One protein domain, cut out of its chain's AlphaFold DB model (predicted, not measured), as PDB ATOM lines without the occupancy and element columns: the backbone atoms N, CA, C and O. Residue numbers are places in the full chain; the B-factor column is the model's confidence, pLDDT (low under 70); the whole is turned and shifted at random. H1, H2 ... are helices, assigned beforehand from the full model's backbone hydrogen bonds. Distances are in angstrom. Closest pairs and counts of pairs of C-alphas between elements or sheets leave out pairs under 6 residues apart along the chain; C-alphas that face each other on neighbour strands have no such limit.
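This is residues 47 to 96 of the 96 residues of an uncharacterized protein of Acinetobacter indicus (UniProt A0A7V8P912). Three helices make an open U: H2 is the base, H1 is one arm and H3 is the other, and the space between the two arms is empty. H1 meets the beginning of H2 at a corner, while H3 folds back from the far end of H2 after a tight link and touches no helix. The printed part has 50 residues with three named helices, in the order H1, H2, H3, and no named strand; the class is all helix. The whole is loose, with a radius of gyration of the C-alphas of 12.7 A, and its C-alphas span 35 by 24 by 14 A along their three main axes.

The printed part begins at Thr 47. H1 follows as residues 48 to 60, with C-alpha 48 at (132.136, 177.473, 148.882), and it is 18.3 A long from first to last C-alpha. Residues 61 to 67 lie between H1 and the next helix. H2 is residues 68 to 79, 16.7 A long, and its C-alpha 68 is at (144.522, 178.889, 141.004). Residues 80 to 83 lead on to H3, residues 84 to 95, 16.8 A long, with C-alpha 95 at (121.900, 175.574, 135.884). Lys 96, the chain's last residue, follows it.

H1 and H2 touch, and their lines are about perpendicular, at 86 degrees. Their closest C-alphas are those of Leu 58 and Arg 68, 6.5 A apart. H1 touches H2 with residues 54 to 58 alone, and H2 touches H1 with residues 68 to 72 alone. H2 and H3 are close but not clearly touching: their closest C-alphas, those of Leu 79 and Leu 87, are 6.9 A apart. They run opposite ways at a steep tilt of 54 degrees, and their centres are 17.1 A apart. H1 and H3 are apart. In H1 and H2 every O i to N i+4 pair is within hydrogen-bond range, and in H3 7 of 8 such pairs are.

The two C-alphas farthest apart are those of Ala 64 and Lys 96, at 36.1 A, while the first and last printed C-alphas, those of Thr 47 and Lys 96, are 15.3 A apart. Residues 73 to 78, which belong to H2, stand free, and so do residues 91 to 96, of which 91 to 95 belong to H3. The printed part has no cut. The link from H1 to H2 is short, the link from H2 to H3 is tight, and no link is long. The mean pLDDT of the printed part is 95.4, and residue 96 is the one printed residue under 70.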
ATOM      1  N   THR A  47     130.256 179.580 144.914       95.94
ATOM      2  CA  THR A  47     129.862 178.841 146.116       95.94
ATOM      3  C   THR A  47     131.108 178.296 146.813       95.94
ATOM      4  O   THR A  47     132.150 178.104 146.179       95.94
ATOM      5  N   GLU A  48     131.005 178.013 148.114       97.38
ATOM      6  CA  GLU A  48     132.136 177.473 148.882       97.38
ATOM      7  C   GLU A  48     132.604 176.113 148.339       97.38
ATOM      8  O   GLU A  48     133.799 175.853 148.236       97.38
ATOM      9  N   ASP A  49     131.667 175.275 147.885       97.19
ATOM     10  CA  ASP A  49     131.982 173.990 147.251       97.19
ATOM     11  C   ASP A  49     132.860 174.165 146.000       97.19
ATOM     12  O   ASP A  49     133.926 173.559 145.889       97.19
ATOM     13  N   VAL A  50     132.488 175.069 145.086       96.12
ATOM     14  CA  VAL A  50     133.291 175.333 143.881       96.12
ATOM     15  C   VAL A  50     134.652 175.932 144.249       96.12
ATOM     16  O   VAL A  50     135.667 175.594 143.634       96.12
ATOM     17  N   ASN A  51     134.705 176.788 145.274       97.12
ATOM     18  CA  ASN A  51     135.960 177.334 145.777       97.12
ATOM     19  C   ASN A  51     136.918 176.226 146.264       97.12
ATOM     20  O   ASN A  51     138.086 176.213 145.860       97.12
ATOM     21  N   HIS A  52     136.414 175.263 147.040       98.12
ATOM     22  CA  HIS A  52     137.173 174.105 147.516       98.12
ATOM     23  C   HIS A  52     137.561 173.125 146.403       98.12
ATOM     24  O   HIS A  52     138.650 172.543 146.446       98.12
ATOM     25  N   GLN A  53     136.721 172.947 145.380       97.50
ATOM     26  CA  GLN A  53     137.062 172.128 144.214       97.50
ATOM     27  C   GLN A  53     138.291 172.681 143.482       97.50
ATOM     28  O   GLN A  53     139.176 171.909 143.107       97.50
ATOM     29  N   ILE A  54     138.408 174.008 143.339       97.69
ATOM     30  CA  ILE A  54     139.592 174.644 142.736       97.69
ATOM     31  C   ILE A  54     140.854 174.335 143.553       97.69
ATOM     32  O   ILE A  54     141.886 173.986 142.973       97.69
ATOM     33  N   ASP A  55     140.785 174.425 144.883       97.12
ATOM     34  CA  ASP A  55     141.928 174.120 145.757       97.12
ATOM     35  C   ASP A  55     142.307 172.638 145.711       97.12
ATOM     36  O   ASP A  55     143.485 172.288 145.634       97.12
ATOM     37  N   THR A  56     141.309 171.758 145.663       98.06
ATOM     38  CA  THR A  56     141.520 170.314 145.531       98.06
ATOM     39  C   THR A  56     142.233 169.981 144.218       98.06
ATOM     40  O   THR A  56     143.210 169.232 144.211       98.06
ATOM     41  N   LEU A  57     141.805 170.579 143.101       97.75
ATOM     42  CA  LEU A  57     142.471 170.426 141.803       97.75
ATOM     43  C   LEU A  57     143.909 170.954 141.830       97.75
ATOM     44  O   LEU A  57     144.808 170.322 141.269       97.75
ATOM     45  N   LEU A  58     144.139 172.085 142.504       96.88
ATOM     46  CA  LEU A  58     145.469 172.666 142.658       96.88
ATOM     47  C   LEU A  58     146.424 171.711 143.387       96.88
ATOM     48  O   LEU A  58     147.540 171.496 142.916       96.88
ATOM     49  N   VAL A  59     145.985 171.102 144.489       96.12
ATOM     50  CA  VAL A  59     146.785 170.117 145.234       96.12
ATOM     51  C   VAL A  59     147.015 168.853 144.400       96.12
ATOM     52  O   VAL A  59     148.142 168.361 144.295       96.12
ATOM     53  N   ASN A  60     145.967 168.349 143.749       96.94
ATOM     54  CA  ASN A  60     146.011 167.076 143.031       96.94
ATOM     55  C   ASN A  60     146.856 167.111 141.755       96.94
ATOM     56  O   ASN A  60     147.398 166.078 141.364       96.94
ATOM     57  N   CYS A  61     147.003 168.271 141.108       95.69
ATOM     58  CA  CYS A  61     147.763 168.358 139.862       95.69
ATOM     59  C   CYS A  61     149.272 168.111 140.045       95.69
ATOM     60  O   CYS A  61     149.946 167.792 139.068       95.69
ATOM     61  N   ARG A  62     149.811 168.230 141.274       94.00
ATOM     62  CA  ARG A  62     151.232 167.985 141.618       94.00
ATOM     63  C   ARG A  62     152.241 168.751 140.746       94.00
ATOM     64  O   ARG A  62     153.383 168.327 140.584       94.00
ATOM     65  N   VAL A  63     151.848 169.902 140.201       96.31
ATOM     66  CA  VAL A  63     152.729 170.772 139.415       96.31
ATOM     67  C   VAL A  63     153.255 171.887 140.314       96.31
ATOM     68  O   VAL A  63     152.498 172.748 140.748       96.31
ATOM     69  N   ALA A  64     154.570 171.924 140.550       89.69
ATOM     70  CA  ALA A  64     155.204 172.855 141.496       89.69
ATOM     71  C   ALA A  64     154.959 174.353 141.204       89.69
ATOM     72  O   ALA A  64     155.086 175.186 142.093       89.69
ATOM     73  N   LYS A  65     154.618 174.708 139.957       91.56
ATOM     74  CA  LYS A  65     154.300 176.085 139.533       91.56
ATOM     75  C   LYS A  65     152.807 176.321 139.281       91.56
ATOM     76  O   LYS A  65     152.442 177.387 138.783       91.56
ATOM     77  N   ALA A  66     151.949 175.341 139.561       95.38
ATOM     78  CA  ALA A  66     150.515 175.540 139.443       95.38
ATOM     79  C   ALA A  66     150.029 176.516 140.517       95.38
ATOM     80  O   ALA A  66     150.511 176.549 141.645       95.38
ATOM     81  N   ASN A  67     149.056 177.328 140.130       96.06
ATOM     82  CA  ASN A  67     148.310 178.212 141.009       96.06
ATOM     83  C   ASN A  67     146.849 178.219 140.545       96.06
ATOM     84  O   ASN A  67     146.530 177.695 139.474       96.06
ATOM     85  N   ARG A  68     145.959 178.837 141.325       95.75
ATOM     86  CA  ARG A  68     144.522 178.889 141.004       95.75
ATOM     87  C   ARG A  68     144.250 179.450 139.603       95.75
ATOM     88  O   ARG A  68     143.427 178.903 138.879       95.75
ATOM     89  N   SER A  69     144.980 180.485 139.176       95.38
ATOM     90  CA  SER A  69     144.832 181.051 137.829       95.38
ATOM     91  C   SER A  69     145.227 180.063 136.726       95.38
ATOM     92  O   SER A  69     144.566 180.022 135.693       95.38
ATOM     93  N   ILE A  70     146.259 179.240 136.934       96.25
ATOM     94  CA  ILE A  70     146.654 178.178 135.995       96.25
ATOM     95  C   ILE A  70     145.588 177.080 135.927       96.25
ATOM     96  O   ILE A  70     145.278 176.628 134.827       96.25
ATOM     97  N   ILE A  71     144.996 176.689 137.060       97.62
ATOM     98  CA  ILE A  71     143.893 175.713 137.091       97.62
ATOM     99  C   ILE A  71     142.695 176.229 136.288       97.62
ATOM    100  O   ILE A  71     142.198 175.523 135.413       97.62
ATOM    101  N   LEU A  72     142.281 177.479 136.516       96.50
ATOM    102  CA  LEU A  72     141.186 178.096 135.763       96.50
ATOM    103  C   LEU A  72     141.510 178.210 134.269       96.50
ATOM    104  O   LEU A  72     140.668 177.886 133.437       96.50
ATOM    105  N   LYS A  73     142.742 178.601 133.916       96.00
ATOM    106  CA  LYS A  73     143.186 178.648 132.517       96.00
ATOM    107  C   LYS A  73     143.103 177.269 131.860       96.00
ATOM    108  O   LYS A  73     142.596 177.160 130.752       96.00
ATOM    109  N   ALA A  74     143.567 176.226 132.546       97.25
ATOM    110  CA  ALA A  74     143.491 174.859 132.047       97.25
ATOM    111  C   ALA A  74     142.036 174.400 131.870       97.25
ATOM    112  O   ALA A  74     141.721 173.816 130.839       97.25
ATOM    113  N   ALA A  75     141.152 174.702 132.825       96.62
ATOM    114  CA  ALA A  75     139.731 174.378 132.729       96.62
ATOM    115  C   ALA A  75     139.077 175.045 131.509       96.62
ATOM    116  O   ALA A  75     138.443 174.359 130.711       96.62
ATOM    117  N   ILE A  76     139.305 176.348 131.306       96.94
ATOM    118  CA  ILE A  76     138.797 177.084 130.138       96.94
ATOM    119  C   ILE A  76     139.330 176.469 128.840       96.94
ATOM    120  O   ILE A  76     138.546 176.162 127.951       96.94
ATOM    121  N   SER A  77     140.633 176.187 128.753       97.88
ATOM    122  CA  SER A  77     141.217 175.558 127.562       97.88
ATOM    123  C   SER A  77     140.697 174.143 127.285       97.88
ATOM    124  O   SER A  77     140.834 173.666 126.163       97.88
ATOM    125  N   GLN A  78     140.143 173.433 128.273       97.12
ATOM    126  CA  GLN A  78     139.436 172.173 128.022       97.12
ATOM    127  C   GLN A  78     138.009 172.419 127.528       97.12
ATOM    128  O   GLN A  78     137.564 171.714 126.629       97.12
ATOM    129  N   LEU A  79     137.316 173.432 128.060       97.00
ATOM    130  CA  LEU A  79     135.985 173.825 127.588       97.00
ATOM    131  C   LEU A  79     136.011 174.319 126.133       97.00
ATOM    132  O   LEU A  79     135.109 173.996 125.371       97.00
ATOM    133  N   GLU A  80     137.062 175.032 125.723       97.44
ATOM    134  CA  GLU A  80     137.248 175.520 124.344       97.44
ATOM    135  C   GLU A  80     137.422 174.404 123.301       97.44
ATOM    136  O   GLU A  80     137.287 174.657 122.107       97.44
ATOM    137  N   LYS A  81     137.729 173.170 123.723       97.75
ATOM    138  CA  LYS A  81     137.862 172.020 122.808       97.75
ATOM    139  C   LYS A  81     136.528 171.366 122.465       97.75
ATOM    140  O   LYS A  81     136.496 170.506 121.590       97.75
ATOM    141  N   LEU A  82     135.469 171.717 123.186       97.75
ATOM    142  CA  LEU A  82     134.138 171.171 122.976       97.75
ATOM    143  C   LEU A  82     133.474 171.843 121.774       97.75
ATOM    144  O   LEU A  82     133.711 173.019 121.488       97.75
ATOM    145  N   SER A  83     132.589 171.115 121.100       98.19
ATOM    146  CA  SER A  83     131.659 171.734 120.157       98.19
ATOM    147  C   SER A  83     130.676 172.659 120.888       98.19
ATOM    148  O   SER A  83     130.455 172.548 122.098       98.19
ATOM    149  N   ALA A  84     130.044 173.573 120.146       97.75
ATOM    150  CA  ALA A  84     129.067 174.499 120.719       97.75
ATOM    151  C   ALA A  84     127.892 173.769 121.399       97.75
ATOM    152  O   ALA A  84     127.443 174.183 122.467       97.75
ATOM    153  N   GLU A  85     127.437 172.661 120.812       97.81
ATOM    154  CA  GLU A  85     126.339 171.836 121.329       97.81
ATOM    155  C   GLU A  85     126.728 171.118 122.632       97.81
ATOM    156  O   GLU A  85     125.959 171.094 123.595       97.81
ATOM    157  N   GLU A  86     127.949 170.581 122.705       97.94
ATOM    158  CA  GLU A  86     128.470 169.934 123.914       97.94
ATOM    159  C   GLU A  86     128.664 170.932 125.052       97.94
ATOM    160  O   GLU A  86     128.255 170.664 126.185       97.94
ATOM    161  N   LEU A  87     129.241 172.101 124.753       97.56
ATOM    162  CA  LEU A  87     129.401 173.168 125.734       97.56
ATOM    163  C   LEU A  87     128.036 173.617 126.268       97.56
ATOM    164  O   LEU A  87     127.859 173.713 127.482       97.56
ATOM    165  N   GLN A  88     127.061 173.837 125.378       97.00
ATOM    166  CA  GLN A  88     125.701 174.204 125.767       97.00
ATOM    167  C   GLN A  88     125.100 173.164 126.714       97.00
ATOM    168  O   GLN A  88     124.559 173.524 127.760       97.00
ATOM    169  N   LYS A  89     125.214 171.878 126.371       96.81
ATOM    170  CA  LYS A  89     124.689 170.786 127.192       96.81
ATOM    171  C   LYS A  89     125.315 170.774 128.589       96.81
ATOM    172  O   LYS A  89     124.584 170.765 129.574       96.81
ATOM    173  N   ILE A  90     126.644 170.837 128.681       96.00
ATOM    174  CA  ILE A  90     127.362 170.822 129.967       96.00
ATOM    175  C   ILE A  90     126.991 172.030 130.833       96.00
ATOM    176  O   ILE A  90     126.833 171.890 132.044       96.00
ATOM    177  N   VAL A  91     126.841 173.214 130.231       95.56
ATOM    178  CA  VAL A  91     126.447 174.422 130.969       95.56
ATOM    179  C   VAL A  91     125.006 174.312 131.471       95.56
ATOM    180  O   VAL A  91     124.742 174.652 132.623       95.56
ATOM    181  N   LEU A  92     124.078 173.794 130.658       96.19
ATOM    182  CA  LEU A  92     122.687 173.589 131.075       96.19
ATOM    183  C   LEU A  92     122.568 172.632 132.267       96.19
ATOM    184  O   LEU A  92     121.756 172.877 133.157       96.19
ATOM    185  N   ASP A  93     123.404 171.596 132.327       95.19
ATOM    186  CA  ASP A  93     123.440 170.644 133.446       95.19
ATOM    187  C   ASP A  93     123.967 171.256 134.760       95.19
ATOM    188  O   ASP A  93     123.882 170.622 135.809       95.19
ATOM    189  N   LYS A  94     124.519 172.478 134.731       90.00
ATOM    190  CA  LYS A  94     124.948 173.226 135.929       90.00
ATOM    191  C   LYS A  94     123.956 174.292 136.388       90.00
ATOM    192  O   LYS A  94     124.142 174.851 137.464       90.00
ATOM    193  N   ILE A  95     122.952 174.596 135.569       88.06
ATOM    194  CA  ILE A  95     121.900 175.574 135.884       88.06
ATOM    195  C   ILE A  95     120.668 174.882 136.487       88.06
ATOM    196  O   ILE A  95     119.921 175.517 137.229       88.06
ATOM    197  N   LYS A  96     120.449 173.608 136.148       55.41
ATOM    198  CA  LYS A  96     119.377 172.770 136.698       55.41
ATOM    199  C   LYS A  96     119.719 172.265 138.093       55.41
ATOM    200  O   LYS A  96     118.770 172.189 138.901       55.41
TER     201      LYS A  96